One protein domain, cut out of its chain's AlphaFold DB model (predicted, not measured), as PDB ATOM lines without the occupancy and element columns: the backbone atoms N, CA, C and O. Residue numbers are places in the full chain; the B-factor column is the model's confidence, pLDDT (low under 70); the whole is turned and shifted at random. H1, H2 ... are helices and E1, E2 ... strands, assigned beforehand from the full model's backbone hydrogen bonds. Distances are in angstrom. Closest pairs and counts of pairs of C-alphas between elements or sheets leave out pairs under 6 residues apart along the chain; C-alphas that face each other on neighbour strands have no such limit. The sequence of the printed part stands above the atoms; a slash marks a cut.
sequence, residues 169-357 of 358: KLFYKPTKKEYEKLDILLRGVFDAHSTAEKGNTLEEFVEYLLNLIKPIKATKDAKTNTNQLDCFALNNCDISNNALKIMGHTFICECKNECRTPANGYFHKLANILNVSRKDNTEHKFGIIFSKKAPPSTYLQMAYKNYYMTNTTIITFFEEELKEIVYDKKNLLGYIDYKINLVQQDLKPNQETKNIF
ATOM      1  N   LYS A 169      -0.245  85.618 124.220       89.44
ATOM      2  CA  LYS A 169      -0.137  87.081 124.057       89.44
ATOM      3  C   LYS A 169      -0.347  87.557 122.619       89.44
ATOM      4  O   LYS A 169      -0.676  88.729 122.412       89.44
ATOM      5  N   LEU A 170      -0.169  86.686 121.623       89.88
ATOM      6  CA  LEU A 170      -0.438  87.022 120.224       89.88
ATOM      7  C   LEU A 170      -1.939  87.114 119.949       89.88
ATOM      8  O   LEU A 170      -2.364  87.978 119.177       89.88
ATOM      9  N   PHE A 171      -2.734  86.256 120.593       92.81
ATOM     10  CA  PHE A 171      -4.152  86.061 120.285       92.81
ATOM     11  C   PHE A 171      -5.099  86.722 121.286       92.81
ATOM     12  O   PHE A 171      -6.220  87.051 120.912       92.81
ATOM     13  N   TYR A 172      -4.647  86.980 122.513       94.94
ATOM     14  CA  TYR A 172      -5.418  87.683 123.533       94.94
ATOM     15  C   TYR A 172      -4.580  88.799 124.160       94.94
ATOM     16  O   TYR A 172      -3.690  88.563 124.978       94.94
ATOM     17  N   LYS A 173      -4.862  90.037 123.746       95.50
ATOM     18  CA  LYS A 173      -4.244  91.249 124.295       95.50
ATOM     19  C   LYS A 173      -5.254  92.404 124.269       95.50
ATOM     20  O   LYS A 173      -5.098  93.302 123.439       95.50
ATOM     21  N   PRO A 174      -6.292  92.368 125.127       97.19
ATOM     22  CA  PRO A 174      -7.271  93.442 125.185       97.19
ATOM     23  C   PRO A 174      -6.606  94.788 125.488       97.19
ATOM     24  O   PRO A 174      -5.641  94.897 126.252       97.19
ATOM     25  N   THR A 175      -7.127  95.830 124.867       97.44
ATOM     26  CA  THR A 175      -6.766  97.223 125.099       97.44
ATOM     27  C   THR A 175      -7.332  97.714 126.428       97.44
ATOM     28  O   THR A 175      -8.228  97.116 127.024       97.44
ATOM     29  N   LYS A 176      -6.847  98.872 126.889       97.31
ATOM     30  CA  LYS A 176      -7.370  99.513 128.102       97.31
ATOM     31  C   LYS A 176      -8.893  99.725 128.039       97.31
ATOM     32  O   LYS A 176      -9.572  99.403 129.003       97.31
ATOM     33  N   LYS A 177      -9.418 100.196 126.900       97.88
ATOM     34  CA  LYS A 177     -10.859 100.432 126.699       97.88
ATOM     35  C   LYS A 177     -11.679  99.141 126.732       97.88
ATOM     36  O   LYS A 177     -12.793  99.131 127.240       97.88
ATOM     37  N   GLU A 178     -11.135  98.052 126.196       98.25
ATOM     38  CA  GLU A 178     -11.805  96.748 126.224       98.25
ATOM     39  C   GLU A 178     -11.850  96.177 127.647       98.25
ATOM     40  O   GLU A 178     -12.891  95.673 128.056       98.25
ATOM     41  N   TYR A 179     -10.784  96.346 128.440       98.19
ATOM     42  CA  TYR A 179     -10.811  96.016 129.871       98.19
ATOM     43  C   TYR A 179     -11.799  96.881 130.665       98.19
ATOM     44  O   TYR A 179     -12.502  96.358 131.521       98.19
ATOM     45  N   GLU A 180     -11.902  98.180 130.371       97.69
ATOM     46  CA  GLU A 180     -12.914  99.057 130.988       97.69
ATOM     47  C   GLU A 180     -14.339  98.573 130.671       97.69
ATOM     48  O   GLU A 180     -15.192  98.522 131.556       97.69
ATOM     49  N   LYS A 181     -14.595  98.150 129.427       97.56
ATOM     50  CA  LYS A 181     -15.887  97.563 129.049       97.56
ATOM     51  C   LYS A 181     -16.131  96.212 129.730       97.56
ATOM     52  O   LYS A 181     -17.252  95.967 130.171       97.56
ATOM     53  N   LEU A 182     -15.109  95.360 129.851       97.56
ATOM     54  CA  LEU A 182     -15.205  94.107 130.606       97.56
ATOM     55  C   LEU A 182     -15.550  94.350 132.078       97.56
ATOM     56  O   LEU A 182     -16.392  93.634 132.603       97.56
ATOM     57  N   ASP A 183     -14.949  95.353 132.726       96.00
ATOM     58  CA  ASP A 183     -15.260  95.716 134.117       96.00
ATOM     59  C   ASP A 183     -16.734  96.113 134.270       96.00
ATOM     60  O   ASP A 183     -17.438  95.564 135.116       96.00
ATOM     61  N   ILE A 184     -17.235  96.996 133.398       94.38
ATOM     62  CA  ILE A 184     -18.644  97.421 133.410       94.38
ATOM     63  C   ILE A 184     -19.585  96.219 133.252       94.38
ATOM     64  O   ILE A 184     -20.526  96.064 134.034       94.38
ATOM     65  N   LEU A 185     -19.326  95.360 132.261       94.19
ATOM     66  CA  LEU A 185     -20.144  94.172 132.011       94.19
ATOM     67  C   LEU A 185     -20.085  93.196 133.191       94.19
ATOM     68  O   LEU A 185     -21.123  92.708 133.629       94.19
ATOM     69  N   LEU A 186     -18.891  92.957 133.744       92.88
ATOM     70  CA  LEU A 186     -18.700  92.047 134.868       92.88
ATOM     71  C   LEU A 186     -19.445  92.538 136.117       92.88
ATOM     72  O   LEU A 186     -20.128  91.743 136.756       92.88
ATOM     73  N   ARG A 187     -19.393  93.837 136.440       89.88
ATOM     74  CA  ARG A 187     -20.190  94.413 137.541       89.88
ATOM     75  C   ARG A 187     -21.686  94.202 137.322       89.88
ATOM     76  O   ARG A 187     -22.368  93.730 138.226       89.88
ATOM     77  N   GLY A 188     -22.168  94.420 136.096       87.12
ATOM     78  CA  GLY A 188     -23.563  94.163 135.723       87.12
ATOM     79  C   GLY A 188     -24.028  92.726 136.008       87.12
ATOM     80  O   GLY A 188     -25.144  92.524 136.486       87.12
ATOM     81  N   VAL A 189     -23.157  91.726 135.815       85.06
ATOM     82  CA  VAL A 189     -23.442  90.316 136.164       85.06
ATOM     83  C   VAL A 189     -23.684  90.131 137.669       85.06
ATOM     84  O   VAL A 189     -24.489  89.280 138.087       85.06
ATOM     85  N   PHE A 190     -22.976  90.891 138.508       77.69
ATOM     86  CA  PHE A 190     -23.074  90.804 139.964       77.69
ATOM     87  C   PHE A 190     -24.214  91.646 140.544       77.69
ATOM     88  O   PHE A 190     -24.846  91.171 141.491       77.69
ATOM     89  N   ASP A 191     -24.540  92.775 139.914       76.62
ATOM     90  CA  ASP A 191     -25.551  93.736 140.372       76.62
ATOM     91  C   ASP A 191     -26.987  93.410 139.915       76.62
ATOM     92  O   ASP A 191     -27.948  93.897 140.506       76.62
ATOM     93  N   ALA A 192     -27.175  92.557 138.898       66.56
ATOM     94  CA  ALA A 192     -28.506  92.186 138.407       66.56
ATOM     95  C   ALA A 192     -29.398  91.571 139.508       66.56
ATOM     96  O   ALA A 192     -28.957  90.720 140.289       66.56
ATOM     97  N   HIS A 193     -30.684  91.951 139.553       57.59
ATOM     98  CA  HIS A 193     -31.604  91.578 140.638       57.59
ATOM     99  C   HIS A 193     -32.554  90.418 140.280       57.59
ATOM    100  O   HIS A 193     -32.745  89.526 141.118       57.59
ATOM    101  N   SER A 194     -33.072  90.337 139.046       59.59
ATOM    102  CA  SER A 194     -33.964  89.247 138.603       59.59
ATOM    103  C   SER A 194     -33.223  88.080 137.930       59.59
ATOM    104  O   SER A 194     -32.133  88.248 137.394       59.59
ATOM    105  N   THR A 195     -33.799  86.872 137.943       59.84
ATOM    106  CA  THR A 195     -33.177  85.650 137.386       59.84
ATOM    107  C   THR A 195     -32.973  85.712 135.864       59.84
ATOM    108  O   THR A 195     -31.991  85.170 135.364       59.84
ATOM    109  N   ALA A 196     -33.865  86.395 135.134       59.66
ATOM    110  CA  ALA A 196     -33.779  86.557 133.679       59.66
ATOM    111  C   ALA A 196     -32.719  87.599 133.270       59.66
ATOM    112  O   ALA A 196     -31.896  87.328 132.400       59.66
ATOM    113  N   GLU A 197     -32.672  88.748 133.954       61.94
ATOM    114  CA  GLU A 197     -31.623  89.763 133.748       61.94
ATOM    115  C   GLU A 197     -30.240  89.222 134.133       61.94
ATOM    116  O   GLU A 197     -29.241  89.486 133.467       61.94
ATOM    117  N   LYS A 198     -30.187  88.394 135.180       63.12
ATOM    118  CA  LYS A 198     -28.989  87.659 135.596       63.12
ATOM    119  C   LYS A 198     -28.463  86.737 134.487       63.12
ATOM    120  O   LYS A 198     -27.273  86.771 134.186       63.12
ATOM    121  N   GLY A 199     -29.310  85.916 133.867       61.66
ATOM    122  CA  GLY A 199     -28.881  85.040 132.766       61.66
ATOM    123  C   GLY A 199     -28.288  85.830 131.597       61.66
ATOM    124  O   GLY A 199     -27.128  85.633 131.238       61.66
ATOM    125  N   ASN A 200     -29.046  86.813 131.105       79.88
ATOM    126  CA  ASN A 200     -28.670  87.598 129.930       79.88
ATOM    127  C   ASN A 200     -27.384  88.427 130.133       79.88
ATOM    128  O   ASN A 200     -26.570  88.529 129.222       79.88
ATOM    129  N   THR A 201     -27.153  88.976 131.333       87.56
ATOM    130  CA  THR A 201     -25.928  89.750 131.625       87.56
ATOM    131  C   THR A 201     -24.663  88.892 131.605       87.56
ATOM    132  O   THR A 201     -23.623  89.351 131.131       87.56
ATOM    133  N   LEU A 202     -24.722  87.643 132.091       89.38
ATOM    134  CA  LEU A 202     -23.568  86.737 132.045       89.38
ATOM    135  C   LEU A 202     -23.268  86.298 130.609       89.38
ATOM    136  O   LEU A 202     -22.102  86.246 130.227       89.38
ATOM    137  N   GLU A 203     -24.301  86.033 129.811       91.56
ATOM    138  CA  GLU A 203     -24.154  85.708 128.389       91.56
ATOM    139  C   GLU A 203     -23.530  86.870 127.603       91.56
ATOM    140  O   GLU A 203     -22.578  86.653 126.856       91.56
ATOM    141  N   GLU A 204     -23.984  88.110 127.828       93.06
ATOM    142  CA  GLU A 204     -23.406  89.320 127.218       93.06
ATOM    143  C   GLU A 204     -21.936  89.530 127.603       93.06
ATOM    144  O   GLU A 204     -21.100  89.863 126.757       93.06
ATOM    145  N   PHE A 205     -21.597  89.310 128.876       95.38
ATOM    146  CA  PHE A 205     -20.213  89.366 129.336       95.38
ATOM    147  C   PHE A 205     -19.347  88.298 128.651       95.38
ATOM    148  O   PHE A 205     -18.269  88.619 128.150       95.38
ATOM    149  N   VAL A 206     -19.811  87.044 128.610       95.88
ATOM    150  CA  VAL A 206     -19.073  85.915 128.020       95.88
ATOM    151  C   VAL A 206     -18.888  86.098 126.518       95.88
ATOM    152  O   VAL A 206     -17.779  85.908 126.017       95.88
ATOM    153  N   GLU A 207     -19.933  86.514 125.803       97.06
ATOM    154  CA  GLU A 207     -19.854  86.840 124.380       97.06
ATOM    155  C   GLU A 207     -18.779  87.901 124.133       97.06
ATOM    156  O   GLU A 207     -17.907  87.714 123.281       97.06
ATOM    157  N   TYR A 208     -18.791  88.996 124.898       98.00
ATOM    158  CA  TYR A 208     -17.794  90.047 124.741       98.00
ATOM    159  C   TYR A 208     -16.382  89.552 125.082       98.00
ATOM    160  O   TYR A 208     -15.457  89.782 124.306       98.00
ATOM    161  N   LEU A 209     -16.217  88.824 126.190       98.00
ATOM    162  CA  LEU A 209     -14.937  88.274 126.638       98.00
ATOM    163  C   LEU A 209     -14.299  87.350 125.590       98.00
ATOM    164  O   LEU A 209     -13.106  87.474 125.311       98.00
ATOM    165  N   LEU A 210     -15.082  86.445 124.998       97.69
ATOM    166  CA  LEU A 210     -14.595  85.505 123.987       97.69
ATOM    167  C   LEU A 210     -14.253  86.202 122.667       97.69
ATOM    168  O   LEU A 210     -13.248  85.856 122.051       97.69
ATOM    169  N   ASN A 211     -15.021  87.218 122.260       97.69
ATOM    170  CA  ASN A 211     -14.735  88.007 121.055       97.69
ATOM    171  C   ASN A 211     -13.471  88.887 121.173       97.69
ATOM    172  O   ASN A 211     -13.028  89.457 120.178       97.69
ATOM    173  N   LEU A 212     -12.856  88.990 122.357       97.88
ATOM    174  CA  LEU A 212     -11.534  89.611 122.522       97.88
ATOM    175  C   LEU A 212     -10.376  88.662 122.170       97.88
ATOM    176  O   LEU A 212      -9.231  89.106 122.040       97.88
ATOM    177  N   ILE A 213     -10.639  87.362 122.006       96.88
ATOM    178  CA  ILE A 213      -9.677  86.419 121.435       96.88
ATOM    179  C   ILE A 213      -9.724  86.581 119.911       96.88
ATOM    180  O   ILE A 213     -10.714  86.244 119.274       96.88
ATOM    181  N   LYS A 214      -8.637  87.082 119.310       95.12
ATOM    182  CA  LYS A 214      -8.594  87.549 117.907       95.12
ATOM    183  C   LYS A 214      -9.227  86.610 116.859       95.12
ATOM    184  O   LYS A 214      -9.956  87.116 116.011       95.12
ATOM    185  N   PRO A 215      -8.941  85.292 116.838       94.56
ATOM    186  CA  PRO A 215      -9.523  84.398 115.835       94.56
ATOM    187  C   PRO A 215     -10.946  83.920 116.160       94.56
ATOM    188  O   PRO A 215     -11.533  83.202 115.346       94.56
ATOM    189  N   ILE A 216     -11.494  84.269 117.328       95.69
ATOM    190  CA  ILE A 216     -12.790  83.782 117.795       95.69
ATOM    191  C   ILE A 216     -13.903  84.753 117.403       95.69
ATOM    192  O   ILE A 216     -13.776  85.968 117.520       95.69
ATOM    193  N   LYS A 217     -15.022  84.182 116.955       96.69
ATOM    194  CA  LYS A 217     -16.310  84.857 116.806       96.69
ATOM    195  C   LYS A 217     -17.323  84.134 117.679       96.69
ATOM    196  O   LYS A 217     -17.659  82.988 117.390       96.69
ATOM    197  N   ALA A 218     -17.779  84.785 118.739       96.75
ATOM    198  CA  ALA A 218     -18.754  84.229 119.672       96.75
ATOM    199  C   ALA A 218     -20.094  84.960 119.564       96.75
ATOM    200  O   ALA A 218     -20.125  86.150 119.258       96.75
ATOM    201  N   THR A 219     -21.191  84.246 119.817       94.25
ATOM    202  CA  THR A 219     -22.540  84.817 119.885       94.25
ATOM    203  C   THR A 219     -23.405  84.100 120.916       94.25
ATOM    204  O   THR A 219     -23.293  82.882 121.078       94.25
ATOM    205  N   LYS A 220     -24.277  84.843 121.604       90.31
ATOM    206  CA  LYS A 220     -25.310  84.295 122.506       90.31
ATOM    207  C   LYS A 220     -26.643  83.982 121.812       90.31
ATOM    208  O   LYS A 220     -27.522  83.349 122.384       90.31
ATOM    209  N   ASP A 221     -26.791  84.389 120.552       87.12
ATOM    210  CA  ASP A 221     -28.050  84.258 119.810       87.12
ATOM    211  C   ASP A 221     -28.165  82.930 119.040       87.12
ATOM    212  O   ASP A 221     -29.135  82.695 118.311       87.12
ATOM    213  N   ALA A 222     -27.183  82.035 119.190       84.31
ATOM    214  CA  ALA A 222     -27.169  80.747 118.514       84.31
ATOM    215  C   ALA A 222     -28.278  79.818 119.030       84.31
ATOM    216  O   ALA A 222     -28.438  79.577 120.229       84.31
ATOM    217  N   LYS A 223     -29.031  79.230 118.095       78.62
ATOM    218  CA  LYS A 223     -30.124  78.300 118.393       78.62
ATOM    219  C   LYS A 223     -29.952  77.009 117.612       78.62
ATOM    220  O   LYS A 223     -29.665  77.018 116.419       78.62
ATOM    221  N   THR A 224     -30.161  75.895 118.299       71.75
ATOM    222  CA  THR A 224     -30.373  74.590 117.667       71.75
ATOM    223  C   THR A 224     -31.866  74.384 117.411       71.75
ATOM    224  O   THR A 224     -32.699  75.119 117.940       71.75
ATOM    225  N   ASN A 225     -32.227  73.348 116.649       69.12
ATOM    226  CA  ASN A 225     -33.633  73.013 116.386       69.12
ATOM    227  C   ASN A 225     -34.446  72.708 117.657       69.12
ATOM    228  O   ASN A 225     -35.671  72.740 117.612       69.12
ATOM    229  N   THR A 226     -33.785  72.373 118.770       59.38
ATOM    230  CA  THR A 226     -34.443  71.909 119.998       59.38
ATOM    231  C   THR A 226     -34.140  72.756 121.230       59.38
ATOM    232  O   THR A 226     -34.905  72.678 122.183       59.38
ATOM    233  N   ASN A 227     -33.073  73.566 121.235       66.81
ATOM    234  CA  ASN A 227     -32.654  74.382 122.381       66.81
ATOM    235  C   ASN A 227     -31.905  75.659 121.955       66.81
ATOM    236  O   ASN A 227     -31.159  75.647 120.970       66.81
ATOM    237  N   GLN A 228     -32.029  76.730 122.742       68.56
ATOM    238  CA  GLN A 228     -31.105  77.870 122.691       68.56
ATOM    239  C   GLN A 228     -29.771  77.479 123.343       68.56
ATOM    240  O   GLN A 228     -29.767  76.768 124.350       68.56
ATOM    241  N   LEU A 229     -28.656  77.894 122.737       82.25
ATOM    242  CA  LEU A 229     -27.324  77.765 123.326       82.25
ATOM    243  C   LEU A 229     -26.995  79.069 124.050       82.25
ATOM    244  O   LEU A 229     -27.167  80.129 123.456       82.25
ATOM    245  N   ASP A 230     -26.500  78.990 125.286       81.81
ATOM    246  CA  ASP A 230     -26.175  80.191 126.068       81.81
ATOM    247  C   ASP A 230     -25.063  81.007 125.375       81.81
ATOM    248  O   ASP A 230     -25.110  82.232 125.335       81.81
ATOM    249  N   CYS A 231     -24.063  80.338 124.786       89.38
ATOM    250  CA  CYS A 231     -23.145  80.955 123.828       89.38
ATOM    251  C   CYS A 231     -22.493  79.906 122.909       89.38
ATOM    252  O   CYS A 231     -22.120  78.810 123.332       89.38
ATOM    253  N   PHE A 232     -22.345  80.244 121.630       92.12
ATOM    254  CA  PHE A 232     -21.647  79.451 120.620       92.12
ATOM    255  C   PHE A 232     -20.476  80.246 120.055       92.12
ATOM    256  O   PHE A 232     -20.607  81.441 119.787       92.12
ATOM    257  N   ALA A 233     -19.348  79.580 119.830       94.44
ATOM    258  CA  ALA A 233     -18.150  80.219 119.318       94.44
ATOM    259  C   ALA A 233     -17.529  79.445 118.155       94.44
ATOM    260  O   ALA A 233     -17.463  78.214 118.152       94.44
ATOM    261  N   LEU A 234     -17.047  80.208 117.179       93.44
ATOM    262  CA  LEU A 234     -16.304  79.760 116.012       93.44
ATOM    263  C   LEU A 234     -14.862  80.255 116.130       93.44
ATOM    264  O   LEU A 234     -14.624  81.433 116.382       93.44
ATOM    265  N   ASN A 235     -13.911  79.361 115.911       92.56
ATOM    266  CA  ASN A 235     -12.483  79.627 115.913       92.56
ATOM    267  C   ASN A 235     -11.933  79.493 114.484       92.56
ATOM    268  O   ASN A 235     -11.947  78.406 113.903       92.56
ATOM    269  N   ASN A 236     -11.439  80.605 113.934       89.94
ATOM    270  CA  ASN A 236     -10.823  80.681 112.602       89.94
ATOM    271  C   ASN A 236      -9.286  80.643 112.659       89.94
ATOM    272  O   ASN A 236      -8.620  81.204 111.789       89.94
ATOM    273  N   CYS A 237      -8.701  80.104 113.731       86.06
ATOM    274  CA  CYS A 237      -7.254  80.042 113.862       86.06
ATOM    275  C   CYS A 237      -6.684  78.834 113.115       86.06
ATOM    276  O   CYS A 237      -6.889  77.698 113.532       86.06
ATOM    277  N   ASP A 238      -5.876  79.105 112.091       76.38
ATOM    278  CA  ASP A 238      -5.099  78.088 111.368       76.38
ATOM    279  C   ASP A 238      -3.646  77.968 111.881       76.38
ATOM    280  O   ASP A 238      -2.824  77.252 111.312       76.38
ATOM    281  N   ILE A 239      -3.300  78.681 112.962       74.31
ATOM    282  CA  ILE A 239      -1.953  78.706 113.552       74.31
ATOM    283  C   ILE A 239      -1.915  77.809 114.795       74.31
ATOM    284  O   ILE A 239      -2.850  77.778 115.594       74.31
ATOM    285  N   SER A 240      -0.805  77.095 115.001       67.75
ATOM    286  CA  SER A 240      -0.625  76.208 116.151       67.75
ATOM    287  C   SER A 240      -0.450  76.982 117.470       67.75
ATOM    288  O   SER A 240       0.664  77.342 117.846       67.75
ATOM    289  N   ASN A 241      -1.546  77.194 118.196       82.00
ATOM    290  CA  ASN A 241      -1.579  77.579 119.612       82.00
ATOM    291  C   ASN A 241      -2.322  76.490 120.402       82.00
ATOM    292  O   ASN A 241      -3.298  75.939 119.898       82.00
ATOM    293  N   ASN A 242      -1.857  76.148 121.607       82.50
ATOM    294  CA  ASN A 242      -2.349  74.975 122.334       82.50
ATOM    295  C   ASN A 242      -3.835  75.094 122.719       82.50
ATOM    296  O   ASN A 242      -4.639  74.263 122.290       82.50
ATOM    297  N   ALA A 243      -4.216  76.164 123.424       87.56
ATOM    298  CA  ALA A 243      -5.605  76.441 123.782       87.56
ATOM    299  C   ALA A 243      -6.520  76.490 122.547       87.56
ATOM    300  O   ALA A 243      -7.533  75.793 122.504       87.56
ATOM    301  N   LEU A 244      -6.147  77.255 121.514       90.00
ATOM    302  CA  LEU A 244      -6.951  77.404 120.294       90.00
ATOM    303  C   LEU A 244      -7.075  76.094 119.503       90.00
ATOM    304  O   LEU A 244      -8.140  75.803 118.962       90.00
ATOM    305  N   LYS A 245      -6.023  75.272 119.458       89.00
ATOM    306  CA  LYS A 245      -6.068  73.955 118.811       89.00
ATOM    307  C   LYS A 245      -7.040  73.021 119.528       89.00
ATOM    308  O   LYS A 245      -7.799  72.317 118.870       89.00
ATOM    309  N   ILE A 246      -7.027  73.022 120.861       89.38
ATOM    310  CA  ILE A 246      -7.891  72.160 121.680       89.38
ATOM    311  C   ILE A 246      -9.344  72.644 121.662       89.38
ATOM    312  O   ILE A 246     -10.247  71.816 121.626       89.38
ATOM    313  N   MET A 247      -9.595  73.956 121.590       90.19
ATOM    314  CA  MET A 247     -10.945  74.485 121.342       90.19
ATOM    315  C   MET A 247     -11.562  73.944 120.045       90.19
ATOM    316  O   MET A 247     -12.784  73.858 119.936       90.19
ATOM    317  N   GLY A 248     -10.726  73.572 119.070       88.31
ATOM    318  CA  GLY A 248     -11.160  73.130 117.752       88.31
ATOM    319  C   GLY A 248     -11.805  74.264 116.955       88.31
ATOM    320  O   GLY A 248     -11.703  75.434 117.322       88.31
ATOM    321  N   HIS A 249     -12.471  73.920 115.850       88.38
ATOM    322  CA  HIS A 249     -13.108  74.906 114.969       88.38
ATOM    323  C   HIS A 249     -14.342  75.572 115.596       88.38
ATOM    324  O   HIS A 249     -14.650  76.726 115.306       88.38
ATOM    325  N   THR A 250     -15.064  74.862 116.461       90.06
ATOM    326  CA  THR A 250     -16.232  75.399 117.171       90.06
ATOM    327  C   THR A 250     -16.236  74.920 118.613       90.06
ATOM    328  O   THR A 250     -15.704  73.850 118.908       90.06
ATOM    329  N   PHE A 251     -16.869  75.669 119.510       91.88
ATOM    330  CA  PHE A 251     -17.121  75.229 120.881       91.88
ATOM    331  C   PHE A 251     -18.386  75.871 121.453       91.88
ATOM    332  O   PHE A 251     -18.886  76.876 120.942       91.88
ATOM    333  N   ILE A 252     -18.922  75.252 122.506       91.81
ATOM    334  CA  ILE A 252     -20.172  75.664 123.152       91.81
ATOM    335  C   ILE A 252     -19.875  76.106 124.579       91.81
ATOM    336  O   ILE A 252     -19.123  75.451 125.304       91.81
ATOM    337  N   CYS A 253     -20.492  77.208 124.982       91.75
ATOM    338  CA  CYS A 253     -20.437  77.712 126.339       91.75
ATOM    339  C   CYS A 253     -21.818  77.631 126.993       91.75
ATOM    340  O   CYS A 253     -22.833  77.909 126.358       91.75
ATOM    341  N   GLU A 254     -21.838  77.273 128.272       90.44
ATOM    342  CA  GLU A 254     -23.035  77.289 129.112       90.44
ATOM    343  C   GLU A 254     -22.843  78.339 130.217       90.44
ATOM    344  O   GLU A 254     -21.824  78.334 130.914       90.44
ATOM    345  N   CYS A 255     -23.817  79.228 130.401       88.25
ATOM    346  CA  CYS A 255     -23.780  80.313 131.377       88.25
ATOM    347  C   CYS A 255     -24.743  80.017 132.531       88.25
ATOM    348  O   CYS A 255     -25.912  79.679 132.336       88.25
ATOM    349  N   LYS A 256     -24.259  80.113 133.772       83.75
ATOM    350  CA  LYS A 256     -25.040  79.787 134.973       83.75
ATOM    351  C   LYS A 256     -24.948  80.894 136.013       83.75
ATOM    352  O   LYS A 256     -24.025  80.959 136.828       83.75
ATOM    353  N   ASN A 257     -25.962  81.754 136.010       72.81
ATOM    354  CA  ASN A 257     -26.113  82.840 136.972       72.81
ATOM    355  C   ASN A 257     -27.013  82.419 138.151       72.81
ATOM    356  O   ASN A 257     -28.092  82.965 138.379       72.81
ATOM    357  N   GLU A 258     -26.567  81.409 138.897       69.69
ATOM    358  CA  GLU A 258     -27.227  80.953 140.123       69.69
ATOM    359  C   GLU A 258     -26.466  81.426 141.364       69.69
ATOM    360  O   GLU A 258     -25.239  81.518 141.380       69.69
ATOM    361  N   CYS A 259     -27.195  81.698 142.451       63.16
ATOM    362  CA  CYS A 259     -26.591  82.051 143.741       63.16
ATOM    363  C   CYS A 259     -26.042  80.832 144.505       63.16
ATOM    364  O   CYS A 259     -25.448  81.000 145.570       63.16
ATOM    365  N   ARG A 260     -26.257  79.616 143.986       68.00
ATOM    366  CA  ARG A 260     -25.818  78.344 144.570       68.00
ATOM    367  C   ARG A 260     -24.750  77.703 143.687       68.00
ATOM    368  O   ARG A 260     -24.642  78.021 142.507       68.00
ATOM    369  N   THR A 261     -23.967  76.804 144.277       69.56
ATOM    370  CA  THR A 261     -23.020  75.958 143.545       69.56
ATOM    371  C   THR A 261     -23.744  75.226 142.408       69.56
ATOM    372  O   THR A 261     -24.764  74.586 142.682       69.56
ATOM    373  N   PRO A 262     -23.241  75.291 141.161       68.81
ATOM    374  CA  PRO A 262     -23.847  74.587 140.035       68.81
ATOM    375  C   PRO A 262     -23.942  73.083 140.316       68.81
ATOM    376  O   PRO A 262     -22.968  72.471 140.743       68.81
ATOM    377  N   ALA A 263     -25.094  72.461 140.067       69.69
ATOM    378  CA  ALA A 263     -25.240  71.017 140.232       69.69
ATOM    379  C   ALA A 263     -24.467  70.233 139.152       69.69
ATOM    380  O   ALA A 263     -24.309  70.691 138.018       69.69
ATOM    381  N   ASN A 264     -24.088  68.987 139.461       73.88
ATOM    382  CA  ASN A 264     -23.450  68.060 138.509       73.88
ATOM    383  C   ASN A 264     -24.261  67.870 137.210       73.88
ATOM    384  O   ASN A 264     -23.696  67.571 136.158       73.88
ATOM    385  N   GLY A 265     -25.580  68.094 137.259       68.62
ATOM    386  CA  GLY A 265     -26.466  68.045 136.095       68.62
ATOM    387  C   GLY A 265     -26.059  68.981 134.950       68.62
ATOM    388  O   GLY A 265     -26.273  68.629 133.793       68.62
ATOM    389  N   TYR A 266     -25.409  70.118 135.228       72.56
ATOM    390  CA  TYR A 266     -24.979  71.054 134.180       72.56
ATOM    391  C   TYR A 266     -23.822  70.517 133.340       72.56
ATOM    392  O   TYR A 266     -23.836  70.651 132.117       72.56
ATOM    393  N   PHE A 267     -22.872  69.829 133.972       76.56
ATOM    394  CA  PHE A 267     -21.795  69.144 133.260       76.56
ATOM    395  C   PHE A 267     -22.341  68.036 132.366       76.56
ATOM    396  O   PHE A 267     -21.943  67.933 131.212       76.56
ATOM    397  N   HIS A 268     -23.297  67.247 132.867       79.94
ATOM    398  CA  HIS A 268     -23.954  66.217 132.063       79.94
ATOM    399  C   HIS A 268     -24.736  66.810 130.889       79.94
ATOM    400  O   HIS A 268     -24.676  66.268 129.789       79.94
ATOM    401  N   LYS A 269     -25.428  67.939 131.093       82.06
ATOM    402  CA  LYS A 269     -26.147  68.643 130.026       82.06
ATOM    403  C   LYS A 269     -25.190  69.099 128.921       82.06
ATOM    404  O   LYS A 269     -25.412  68.748 127.765       82.06
ATOM    405  N   LEU A 270     -24.120  69.820 129.266       84.00
ATOM    406  CA  LEU A 270     -23.154  70.309 128.278       84.00
ATOM    407  C   LEU A 270     -22.422  69.153 127.583       84.00
ATOM    408  O   LEU A 270     -22.310  69.151 126.360       84.00
ATOM    409  N   ALA A 271     -21.999  68.130 128.334       83.94
ATOM    410  CA  ALA A 271     -21.391  66.929 127.764       83.94
ATOM    411  C   ALA A 271     -22.328  66.240 126.760       83.94
ATOM    412  O   ALA A 271     -21.894  65.875 125.670       83.94
ATOM    413  N   ASN A 272     -23.618  66.116 127.082       83.44
ATOM    414  CA  ASN A 272     -24.611  65.555 126.168       83.44
ATOM    415  C   ASN A 272     -24.781  66.417 124.911       83.44
ATOM    416  O   ASN A 272     -24.789  65.872 123.812       83.44
ATOM    417  N   ILE A 273     -24.867  67.746 125.040       82.38
ATOM    418  CA  ILE A 273     -24.963  68.656 123.886       82.38
ATOM    419  C   ILE A 273     -23.737  68.502 122.975       82.38
ATOM    420  O   ILE A 273     -23.881  68.357 121.761       82.38
ATOM    421  N   LEU A 274     -22.530  68.466 123.540       84.56
ATOM    422  CA  LEU A 274     -21.287  68.292 122.780       84.56
ATOM    423  C   LEU A 274     -21.207  66.917 122.106       84.56
ATOM    424  O   LEU A 274     -20.773  66.808 120.962       84.56
ATOM    425  N   ASN A 275     -21.664  65.867 122.788       79.19
ATOM    426  CA  ASN A 275     -21.641  64.509 122.255       79.19
ATOM    427  C   ASN A 275     -22.704  64.257 121.183       79.19
ATOM    428  O   ASN A 275     -22.457  63.470 120.279       79.19
ATOM    429  N   VAL A 276     -23.856  64.928 121.253       76.44
ATOM    430  CA  VAL A 276     -24.936  64.797 120.259       76.44
ATOM    431  C   VAL A 276     -24.734  65.736 119.067       76.44
ATOM    432  O   VAL A 276     -25.146  65.411 117.956       76.44
ATOM    433  N   SER A 277     -24.094  66.892 119.262       68.94
ATOM    434  CA  SER A 277     -23.893  67.877 118.188       68.94
ATOM    435  C   SER A 277     -22.853  67.460 117.140       68.94
ATOM    436  O   SER A 277     -22.833  68.052 116.061       68.94
ATOM    437  N   ARG A 278     -22.026  66.435 117.402       67.38
ATOM    438  CA  ARG A 278     -21.002  65.940 116.461       67.38
ATOM    439  C   ARG A 278     -21.087  64.427 116.280       67.38
ATOM    440  O   ARG A 278     -21.099  63.684 117.254       67.38
ATOM    441  N   LYS A 279     -21.156  63.980 115.018       59.44
ATOM    442  CA  LYS A 279     -21.343  62.563 114.643       59.44
ATOM    443  C   LYS A 279     -20.103  61.695 114.858       59.44
ATOM    444  O   LYS A 279     -20.249  60.485 115.003       59.44
ATOM    445  N   ASP A 280     -18.913  62.288 114.834       67.06
ATOM    446  CA  ASP A 280     -17.657  61.557 114.963       67.06
ATOM    447  C   ASP A 280     -17.173  61.570 116.421       67.06
ATOM    448  O   ASP A 280     -16.970  62.624 117.023       67.06
ATOM    449  N   ASN A 281     -17.001  60.383 117.001       62.09
ATOM    450  CA  ASN A 281     -16.487  60.219 118.362       62.09
ATOM    451  C   ASN A 281     -14.962  60.374 118.451       62.09
ATOM    452  O   ASN A 281     -14.425  60.387 119.556       62.09
ATOM    453  N   THR A 282     -14.269  60.483 117.317       66.44
ATOM    454  CA  THR A 282     -12.825  60.741 117.261       66.44
ATOM    455  C   THR A 282     -12.496  62.234 117.276       66.44
ATOM    456  O   THR A 282     -11.393  62.616 117.675       66.44
ATOM    457  N   GLU A 283     -13.455  63.094 116.921       76.88
ATOM    458  CA  GLU A 283     -13.277  64.543 116.938       76.88
ATOM    459  C   GLU A 283     -13.213  65.070 118.378       76.88
ATOM    460  O   GLU A 283     -14.062  64.750 119.214       76.88
ATOM    461  N   HIS A 284     -12.212  65.905 118.671       84.38
ATOM    462  CA  HIS A 284     -12.112  66.545 119.978       84.38
ATOM    463  C   HIS A 284     -13.247  67.556 120.168       84.38
ATOM    464  O   HIS A 284     -13.452  68.452 119.343       84.38
ATOM    465  N   LYS A 285     -13.966  67.435 121.283       90.19
ATOM    466  CA  LYS A 285     -15.079  68.320 121.639       90.19
ATOM    467  C   LYS A 285     -14.663  69.209 122.797       90.19
ATOM    468  O   LYS A 285     -14.112  68.728 123.785       90.19
ATOM    469  N   PHE A 286     -14.981  70.492 122.705       93.06
ATOM    470  CA  PHE A 286     -14.612  71.467 123.719       93.06
ATOM    471  C   PHE A 286     -15.827  72.260 124.189       93.06
ATOM    472  O   PHE A 286     -16.664  72.672 123.381       93.06
ATOM    473  N   GLY A 287     -15.915  72.488 125.497       94.31
ATOM    474  CA  GLY A 287     -16.913  73.379 126.066       94.31
ATOM    475  C   GLY A 287     -16.453  74.076 127.335       94.31
ATOM    476  O   GLY A 287     -15.550  73.618 128.038       94.31
ATOM    477  N   ILE A 288     -17.101  75.200 127.627       95.56
ATOM    478  CA  ILE A 288     -16.801  76.026 128.796       95.56
ATOM    479  C   ILE A 288     -18.081  76.256 129.597       95.56
ATOM    480  O   ILE A 288     -19.119  76.593 129.037       95.56
ATOM    481  N   ILE A 289     -18.011  76.116 130.917       93.75
ATOM    482  CA  ILE A 289     -19.086  76.542 131.817       93.75
ATOM    483  C   ILE A 289     -18.655  77.825 132.521       93.75
ATOM    484  O   ILE A 289     -17.681  77.826 133.272       93.75
ATOM    485  N   PHE A 290     -19.402  78.903 132.312       92.81
ATOM    486  CA  PHE A 290     -19.249  80.153 133.048       92.81
ATOM    487  C   PHE A 290     -20.287  80.223 134.161       92.81
ATOM    488  O   PHE A 290     -21.469  79.956 133.945       92.81
ATOM    489  N   SER A 291     -19.863  80.582 135.369       89.88
ATOM    490  CA  SER A 291     -20.748  80.597 136.534       89.88
ATOM    491  C   SER A 291     -20.378  81.685 137.537       89.88
ATOM    492  O   SER A 291     -19.259  82.183 137.543       89.88
ATOM    493  N   LYS A 292     -21.308  82.070 138.419       85.31
ATOM    494  CA  LYS A 292     -20.968  82.963 139.546       85.31
ATOM    495  C   LYS A 292     -20.328  82.209 140.702       85.31
ATOM    496  O   LYS A 292     -19.423  82.714 141.346       85.31
ATOM    497  N   LYS A 293     -20.796  80.998 140.995       86.56
ATOM    498  CA  LYS A 293     -20.282  80.200 142.111       86.56
ATOM    499  C   LYS A 293     -19.308  79.144 141.627       86.56
ATOM    500  O   LYS A 293     -19.484  78.590 140.549       86.56
ATOM    501  N   ALA A 294     -18.310  78.861 142.459       87.81
ATOM    502  CA  ALA A 294     -17.347  77.803 142.205       87.81
ATOM    503  C   ALA A 294     -18.062  76.467 141.914       87.81
ATOM    504  O   ALA A 294     -19.115  76.199 142.509       87.81
ATOM    505  N   PRO A 295     -17.511  75.636 141.014       86.81
ATOM    506  CA  PRO A 295     -18.081  74.332 140.697       86.81
ATOM    507  C   PRO A 295     -18.004  73.369 141.901       86.81
ATOM    508  O   PRO A 295     -17.224  73.595 142.830       86.81
ATOM    509  N   PRO A 296     -18.782  72.269 141.904       86.44
ATOM    510  CA  PRO A 296     -18.671  71.214 142.913       86.44
ATOM    511  C   PRO A 296     -17.249  70.659 143.003       86.44
ATOM    512  O   PRO A 296     -16.583  70.522 141.982       86.44
ATOM    513  N   SER A 297     -16.804  70.223 144.182       85.12
ATOM    514  CA  SER A 297     -15.462  69.633 144.359       85.12
ATOM    515  C   SER A 297     -15.192  68.415 143.462       85.12
ATOM    516  O   SER A 297     -14.042  68.126 143.142       85.12
ATOM    517  N   THR A 298     -16.243  67.723 143.014       87.75
ATOM    518  CA  THR A 298     -16.167  66.553 142.127       87.75
ATOM    519  C   THR A 298     -15.999  66.901 140.646       87.75
ATOM    520  O   THR A 298     -15.856  65.995 139.827       87.75
ATOM    521  N   TYR A 299     -16.038  68.181 140.261       88.50
ATOM    522  CA  TYR A 299     -16.133  68.555 138.849       88.50
ATOM    523  C   TYR A 299     -14.914  68.138 138.018       88.50
ATOM    524  O   TYR A 299     -15.090  67.681 136.893       88.50
ATOM    525  N   LEU A 300     -13.694  68.249 138.562       90.81
ATOM    526  CA  LEU A 300     -12.474  67.869 137.838       90.81
ATOM    527  C   LEU A 300     -12.469  66.379 137.513       90.81
ATOM    528  O   LEU A 300     -12.215  66.008 136.374       90.81
ATOM    529  N   GLN A 301     -12.858  65.538 138.475       90.88
ATOM    530  CA  GLN A 301     -12.984  64.096 138.258       90.88
ATOM    531  C   GLN A 301     -14.007  63.789 137.155       90.88
ATOM    532  O   GLN A 301     -13.786  62.919 136.315       90.88
ATOM    533  N   MET A 302     -15.123  64.524 137.120       89.56
ATOM    534  CA  MET A 302     -16.124  64.383 136.062       89.56
ATOM    535  C   MET A 302     -15.607  64.862 134.701       89.56
ATOM    536  O   MET A 302     -15.852  64.199 133.693       89.56
ATOM    537  N   ALA A 303     -14.910  65.997 134.651       91.56
ATOM    538  CA  ALA A 303     -14.335  66.546 133.428       91.56
ATOM    539  C   ALA A 303     -13.260  65.612 132.852       91.56
ATOM    540  O   ALA A 303     -13.326  65.280 131.670       91.56
ATOM    541  N   TYR A 304     -12.356  65.105 133.695       93.19
ATOM    542  CA  TYR A 304     -11.353  64.108 133.315       93.19
ATOM    543  C   TYR A 304     -12.005  62.839 132.763       93.19
ATOM    544  O   TYR A 304     -11.642  62.365 131.689       93.19
ATOM    545  N   LYS A 305     -13.044  62.328 133.438       90.75
ATOM    546  CA  LYS A 305     -13.784  61.151 132.967       90.75
ATOM    547  C   LYS A 305     -14.412  61.372 131.583       90.75
ATOM    548  O   LYS A 305     -14.378  60.465 130.758       90.75
ATOM    549  N   ASN A 306     -14.975  62.552 131.307       89.00
ATOM    550  CA  ASN A 306     -15.509  62.880 129.975       89.00
ATOM    551  C   ASN A 306     -14.400  62.972 128.919       89.00
ATOM    552  O   ASN A 306     -14.557  62.429 127.827       89.00
ATOM    553  N   TYR A 307     -13.270  63.596 129.253       91.75
ATOM    554  CA  TYR A 307     -12.119  63.656 128.356       91.75
ATOM    555  C   TYR A 307     -11.628  62.248 127.998       91.75
ATOM    556  O   TYR A 307     -11.529  61.917 126.819       91.75
ATOM    557  N   TYR A 308     -11.431  61.393 129.002       89.69
ATOM    558  CA  TYR A 308     -10.952  60.026 128.812       89.69
ATOM    559  C   TYR A 308     -11.921  59.152 127.999       89.69
ATOM    560  O   TYR A 308     -11.492  58.397 127.132       89.69
ATOM    561  N   MET A 309     -13.229  59.238 128.266       87.12
ATOM    562  CA  MET A 309     -14.215  58.349 127.635       87.12
ATOM    563  C   MET A 309     -14.682  58.820 126.255       87.12
ATOM    564  O   MET A 309     -15.009  57.982 125.417       87.12
ATOM    565  N   THR A 310     -14.797  60.132 126.029       85.56
ATOM    566  CA  THR A 310     -15.446  60.675 124.821       85.56
ATOM    567  C   THR A 310     -14.621  61.734 124.097       85.56
ATOM    568  O   THR A 310     -15.157  62.394 123.211       85.56
ATOM    569  N   ASN A 311     -13.349  61.919 124.472       88.88
ATOM    570  CA  ASN A 311     -12.473  62.967 123.935       88.88
ATOM    571  C   ASN A 311     -13.095  64.377 124.055       88.88
ATOM    572  O   ASN A 311     -12.935  65.230 123.180       88.88
ATOM    573  N   THR A 312     -13.841  64.607 125.145       90.50
ATOM    574  CA  THR A 312     -14.560  65.860 125.411       90.50
ATOM    575  C   THR A 312     -13.922  66.602 126.579       90.50
ATOM    576  O   THR A 312     -14.037  66.173 127.726       90.50
ATOM    577  N   THR A 313     -13.293  67.744 126.309       93.69
ATOM    578  CA  THR A 313     -12.764  68.629 127.353       93.69
ATOM    579  C   THR A 313     -13.832  69.637 127.764       93.69
ATOM    580  O   THR A 313     -14.319  70.413 126.941       93.69
ATOM    581  N   ILE A 314     -14.173  69.659 129.052       94.19
ATOM    582  CA  ILE A 314     -15.043  70.682 129.640       94.19
ATOM    583  C   ILE A 314     -14.267  71.394 130.735       94.19
ATOM    584  O   ILE A 314     -13.836  70.766 131.700       94.19
ATOM    585  N   ILE A 315     -14.119  72.707 130.594       95.75
ATOM    586  CA  ILE A 315     -13.505  73.563 131.610       95.75
ATOM    587  C   ILE A 315     -14.541  74.502 132.221       95.75
ATOM    588  O   ILE A 315     -15.638  74.677 131.690       95.75
ATOM    589  N   THR A 316     -14.196  75.122 133.346       94.81
ATOM    590  CA  THR A 316     -15.085  76.059 134.035       94.81
ATOM    591  C   THR A 316     -14.374  77.335 134.433       94.81
ATOM    592  O   THR A 316     -13.230  77.267 134.888       94.81
ATOM    593  N   PHE A 317     -15.113  78.438 134.383       95.31
ATOM    594  CA  PHE A 317     -14.766  79.713 134.996       95.31
ATOM    595  C   PHE A 317     -15.830  80.110 136.013       95.31
ATOM    596  O   PHE A 317     -17.035  79.946 135.782       95.31
ATOM    597  N   PHE A 318     -15.377  80.647 137.142       92.06
ATOM    598  CA  PHE A 318     -16.244  81.202 138.175       92.06
ATOM    599  C   PHE A 318     -15.806  82.609 138.587       92.06
ATOM    600  O   PHE A 318     -14.769  83.092 138.142       92.06
ATOM    601  N   GLU A 319     -16.606  83.267 139.428       90.88
ATOM    602  CA  GLU A 319     -16.457  84.676 139.815       90.88
ATOM    603  C   GLU A 319     -15.014  85.110 140.096       90.88
ATOM    604  O   GLU A 319     -14.550  86.055 139.468       90.88
ATOM    605  N   GLU A 320     -14.293  84.424 140.983       92.94
ATOM    606  CA  GLU A 320     -12.927  84.828 141.350       92.94
ATOM    607  C   GLU A 320     -11.960  84.773 140.159       92.94
ATOM    608  O   GLU A 320     -11.154  85.675 139.968       92.94
ATOM    609  N   GLU A 321     -12.095  83.781 139.281       95.50
ATOM    610  CA  GLU A 321     -11.239  83.654 138.094       95.50
ATOM    611  C   GLU A 321     -11.579  84.714 137.043       95.50
ATOM    612  O   GLU A 321     -10.689  85.270 136.402       95.50
ATOM    613  N   LEU A 322     -12.866  85.042 136.894       95.81
ATOM    614  CA  LEU A 322     -13.308  86.132 136.027       95.81
ATOM    615  C   LEU A 322     -12.806  87.489 136.533       95.81
ATOM    616  O   LEU A 322     -12.387  88.318 135.725       95.81
ATOM    617  N   LYS A 323     -12.790  87.703 137.855       95.44
ATOM    618  CA  LYS A 323     -12.191  88.894 138.469       95.44
ATOM    619  C   LYS A 323     -10.695  88.971 138.191       95.44
ATOM    620  O   LYS A 323     -10.233  90.028 137.785       95.44
ATOM    621  N   GLU A 324      -9.947  87.878 138.318       96.69
ATOM    622  CA  GLU A 324      -8.513  87.880 137.985       96.69
ATOM    623  C   GLU A 324      -8.260  88.210 136.499       96.69
ATOM    624  O   GLU A 324      -7.346  88.964 136.157       96.69
ATOM    625  N   ILE A 325      -9.086  87.687 135.587       97.12
ATOM    626  CA  ILE A 325      -8.973  87.990 134.151       97.12
ATOM    627  C   ILE A 325      -9.241  89.476 133.873       97.12
ATOM    628  O   ILE A 325      -8.535  90.090 133.076       97.12
ATOM    629  N   VAL A 326     -10.242  90.072 134.524       97.06
ATOM    630  CA  VAL A 326     -10.670  91.451 134.236       97.06
ATOM    631  C   VAL A 326      -9.874  92.491 135.030       97.06
ATOM    632  O   VAL A 326      -9.391  93.466 134.454       97.06
ATOM    633  N   TYR A 327      -9.726  92.299 136.339       96.19
ATOM    634  CA  TYR A 327      -9.124  93.265 137.263       96.19
ATOM    635  C   TYR A 327      -7.608  93.135 137.316       96.19
ATOM    636  O   TYR A 327      -6.903  94.135 137.158       96.19
ATOM    637  N   ASP A 328      -7.106  91.904 137.415       96.38
ATOM    638  CA  ASP A 328      -5.665  91.633 137.442       96.38
ATOM    639  C   ASP A 328      -5.083  91.455 136.031       96.38
ATOM    640  O   ASP A 328      -3.875  91.276 135.860       96.38
ATOM    641  N   LYS A 329      -5.940  91.547 135.000       95.81
ATOM    642  CA  LYS A 329      -5.590  91.460 133.573       95.81
ATOM    643  C   LYS A 329      -4.843  90.175 133.227       95.81
ATOM    644  O   LYS A 329      -3.960  90.171 132.362       95.81
ATOM    645  N   LYS A 330      -5.178  89.082 133.917       95.62
ATOM    646  CA  LYS A 330      -4.631  87.760 133.620       95.62
ATOM    647  C   LYS A 330      -5.061  87.312 132.224       95.62
ATOM    648  O   LYS A 330      -6.174  87.578 131.773       95.62
ATOM    649  N   ASN A 331      -4.158  86.638 131.513       95.75
ATOM    650  CA  ASN A 331      -4.421  86.227 130.138       95.75
ATOM    651  C   ASN A 331      -5.476  85.107 130.104       95.75
ATOM    652  O   ASN A 331      -5.258  84.036 130.667       95.75
ATOM    653  N   LEU A 332      -6.596  85.341 129.412       97.12
ATOM    654  CA  LEU A 332      -7.686  84.368 129.301       97.12
ATOM    655  C   LEU A 332      -7.240  83.051 128.652       97.12
ATOM    656  O   LEU A 332      -7.607  81.986 129.135       97.12
ATOM    657  N   LEU A 333      -6.440  83.099 127.582       95.62
ATOM    658  CA  LEU A 333      -5.952  81.888 126.915       95.62
ATOM    659  C   LEU A 333      -4.958  81.116 127.791       95.62
ATOM    660  O   LEU A 333      -5.038  79.894 127.834       95.62
ATOM    661  N   GLY A 334      -4.112  81.808 128.565       95.06
ATOM    662  CA  GLY A 334      -3.269  81.169 129.588       95.06
ATOM    663  C   GLY A 334      -4.101  80.465 130.665       95.06
ATOM    664  O   GLY A 334      -3.821  79.330 131.049       95.06
ATOM    665  N   TYR A 335      -5.204  81.089 131.081       96.19
ATOM    666  CA  TYR A 335      -6.191  80.482 131.972       96.19
ATOM    667  C   TYR A 335      -6.843  79.228 131.381       96.19
ATOM    668  O   TYR A 335      -7.034  78.229 132.077       96.19
ATOM    669  N   ILE A 336      -7.182  79.271 130.094       96.31
ATOM    670  CA  ILE A 336      -7.758  78.136 129.378       96.31
ATOM    671  C   ILE A 336      -6.732  77.006 129.253       96.31
ATOM    672  O   ILE A 336      -7.080  75.868 129.559       96.31
ATOM    673  N   ASP A 337      -5.476  77.298 128.908       94.00
ATOM    674  CA  ASP A 337      -4.387  76.313 128.881       94.00
ATOM    675  C   ASP A 337      -4.196  75.639 130.245       94.00
ATOM    676  O   ASP A 337      -4.134  74.409 130.324       94.00
ATOM    677  N   TYR A 338      -4.171  76.418 131.330       95.56
ATOM    678  CA  TYR A 338      -4.109  75.884 132.692       95.56
ATOM    679  C   TYR A 338      -5.257  74.907 132.965       95.56
ATOM    680  O   TYR A 338      -5.034  73.773 133.392       95.56
ATOM    681  N   LYS A 339      -6.498  75.316 132.677       96.00
ATOM    682  CA  LYS A 339      -7.699  74.506 132.925       96.00
ATOM    683  C   LYS A 339      -7.759  73.256 132.053       96.00
ATOM    684  O   LYS A 339      -8.177  72.206 132.536       96.00
ATOM    685  N   ILE A 340      -7.330  73.352 130.798       95.38
ATOM    686  CA  ILE A 340      -7.181  72.207 129.898       95.38
ATOM    687  C   ILE A 340      -6.211  71.199 130.507       95.38
ATOM    688  O   ILE A 340      -6.541  70.020 130.576       95.38
ATOM    689  N   ASN A 341      -5.049  71.647 130.992       94.31
ATOM    690  CA  ASN A 341      -4.051  70.755 131.580       94.31
ATOM    691  C   ASN A 341      -4.527  70.133 132.897       94.31
ATOM    692  O   ASN A 341      -4.289  68.948 133.112       94.31
ATOM    693  N   LEU A 342      -5.267  70.870 133.737       95.31
ATOM    694  CA  LEU A 342      -5.920  70.281 134.914       95.31
ATOM    695  C   LEU A 342      -6.810  69.092 134.542       95.31
ATOM    696  O   LEU A 342      -6.807  68.086 135.243       95.31
ATOM    697  N   VAL A 343      -7.557  69.205 133.442       95.12
ATOM    698  CA  VAL A 343      -8.445  68.138 132.975       95.12
ATOM    699  C   VAL A 343      -7.658  67.030 132.284       95.12
ATOM    700  O   VAL A 343      -7.761  65.887 132.694       95.12
ATOM    701  N   GLN A 344      -6.881  67.328 131.245       93.94
ATOM    702  CA  GLN A 344      -6.283  66.305 130.378       93.94
ATOM    703  C   GLN A 344      -5.143  65.528 131.043       93.94
ATOM    704  O   GLN A 344      -4.940  64.360 130.722       93.94
ATOM    705  N   GLN A 345      -4.419  66.165 131.968       93.12
ATOM    706  CA  GLN A 345      -3.295  65.566 132.693       93.12
ATOM    707  C   GLN A 345      -3.674  65.138 134.125       93.12
ATOM    708  O   GLN A 345      -2.795  64.740 134.885       93.12
ATOM    709  N   ASP A 346      -4.959  65.236 134.500       92.56
ATOM    710  CA  ASP A 346      -5.485  64.933 135.845       92.56
ATOM    711  C   ASP A 346      -4.686  65.615 136.979       92.56
ATOM    712  O   ASP A 346      -4.339  65.024 138.007       92.56
ATOM    713  N   LEU A 347      -4.330  66.888 136.773       91.94
ATOM    714  CA  LEU A 347      -3.523  67.646 137.729       91.94
ATOM    715  C   LEU A 347      -4.382  68.194 138.871       91.94
ATOM    716  O   LEU A 347      -5.535  68.598 138.700       91.94
ATOM    717  N   LYS A 348      -3.775  68.304 140.056       89.25
ATOM    718  CA  LYS A 348      -4.409  68.954 141.208       89.25
ATOM    719  C   LYS A 348      -4.309  70.478 141.095       89.25
ATOM    720  O   LYS A 348      -3.198  70.986 140.930       89.25
ATOM    721  N   PRO A 349      -5.413  71.224 141.277       89.69
ATOM    722  CA  PRO A 349      -5.372  72.679 141.259       89.69
ATOM    723  C   PRO A 349      -4.592  73.197 142.471       89.69
ATOM    724  O   PRO A 349      -4.943  72.916 143.615       89.69
ATOM    725  N   ASN A 350      -3.527  73.949 142.217       91.19
ATOM    726  CA  ASN A 350      -2.733  74.637 143.234       91.19
ATOM    727  C   ASN A 350      -2.033  75.858 142.609       91.19
ATOM    728  O   ASN A 350      -2.015  76.015 141.386       91.19
ATOM    729  N   GLN A 351      -1.469  76.727 143.451       89.44
ATOM    730  CA  GLN A 351      -0.886  77.988 142.992       89.44
ATOM    731  C   GLN A 351       0.375  77.793 142.139       89.44
ATOM    732  O   GLN A 351       0.559  78.524 141.169       89.44
ATOM    733  N   GLU A 352       1.219  76.809 142.450       90.25
ATOM    734  CA  GLU A 352       2.439  76.537 141.680       90.25
ATOM    735  C   GLU A 352       2.097  76.102 140.256       90.25
ATOM    736  O   GLU A 352       2.618  76.664 139.296       90.25
ATOM    737  N   THR A 353       1.149  75.172 140.103       89.44
ATOM    738  CA  THR A 353       0.668  74.738 138.787       89.44
ATOM    739  C   THR A 353       0.024  75.893 138.026       89.44
ATOM    740  O   THR A 353       0.247  76.021 136.829       89.44
ATOM    741  N   LYS A 354      -0.731  76.765 138.702       91.69
ATOM    742  CA  LYS A 354      -1.350  77.947 138.086       91.69
ATOM    743  C   LYS A 354      -0.304  78.941 137.550       91.69
ATOM    744  O   LYS A 354      -0.449  79.422 136.430       91.69
ATOM    745  N   ASN A 355       0.769  79.187 138.306       90.56
ATOM    746  CA  ASN A 355       1.837  80.135 137.952       90.56
ATOM    747  C   ASN A 355       2.652  79.726 136.713       90.56
ATOM    748  O   ASN A 355       3.296  80.575 136.107       90.56
ATOM    749  N   ILE A 356       2.632  78.446 136.326       88.62
ATOM    750  CA  ILE A 356       3.274  77.981 135.084       88.62
ATOM    751  C   ILE A 356       2.602  78.609 133.851       88.62
ATOM    752  O   ILE A 356       3.257  78.811 132.832       88.62
ATOM    753  N   PHE A 357       1.309  78.934 133.944       87.81
ATOM    754  CA  PHE A 357       0.496  79.350 132.801       87.81
ATOM    755  C   PHE A 357       0.023  80.815 132.853       87.81
ATOM    756  O   PHE A 357      -0.305  81.364 131.799       87.81
TER     757      PHE A 357
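Overview. This is residues 169 to 357 of the 358 residues of an uncharacterized protein of Clostridium botulinum (UniProt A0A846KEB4). A strongly twisted sheet of five strands, E1 to E5, is the core of three layers, with helices on both faces: H2, H3 and H7 on one, H4 on the other. H1 packs on H2, H5 sits beside edge strand E5, H6 packs on H1, and H8 is at the rim near H7. The printed part has 189 residues, with eight named helices and five named strands in the order H1 H2 E1 E2 H3 E3 H4 E4 H5 E5 H6 H7 H8. The mixed sheet runs E1 E2 E3 E4 E5, and the class is mixed, helices and strands. The whole is compact, with a radius of gyration of the C-alphas of 15.6 A and spans of 40 by 37 by 33 A.

Arrangement. Look first at H1, residues 176 to 191, and H2, residues 195 to 211, a helical hairpin that touches at a shallow tilt of 19 degrees, opposite ways; its closest C-alphas, Val 189 and Thr 201, are 5.2 A apart. E1, residues 216 to 219, and E2, residues 231 to 235, are an antiparallel hairpin, N 217 to O 234 at 2.8 A. E3, residues 250 to 256, is antiparallel to E2, N 253 to O 231 at 2.8 A; H2 is on the sheet over E3, height 7.7 A, closest C-alphas Glu 203 and Cys 255, 6.2 A. E4, residues 285 to 291, is parallel to E3, N 256 to O 290 at 2.8 A, and to E5, residues 312 to 317, N 313 to O 285 at 2.8 A. With H4, residues 264 to 277, and H5, residues 299 to 310, these make strand-helix-strand units, parallel neighbours joined through a helix: E3, H4, E4 and E4, H5, E5, both with right-handed crossovers. H5 stands at the sheet's level, height 1.0 A. H3, residues 242 to 247, and H7, residues 332 to 344, touch about perpendicular at 77 degrees, closest C-alphas Ala 243 and Asp 337, 5.2 A. H6, residues 319 to 326, and H1 only just touch, with 3 pairs of C-alphas within 8 A, closest Asp 183 and Val 326, 6.3 A. H8, residues 351 to 355, is close to H7 but not clearly touching, closest C-alphas Tyr 338 and Lys 354, 6.4 A. Every O i to N i+4 pair is within hydrogen-bond range in all eight helices.

Along the chain. Find C-alpha 176 at (-7.370, 99.513, 128.102), where H1 begins its 22.7 A; H2 is 24.7 A, E3 20.3 A, H4 20.3 A and H7 18.1 A long. H8 ends at C-alpha 355, (1.837, 80.135, 137.952).

Size, cuts and confidence. The C-alphas farthest apart, Asn 225 and Glu 352, are 44.2 A apart. The printed part has no cut, and E1 to E2 is the long link. Confidence is under 70 in 26 residues, among them 192 to 199 and 277 to 282.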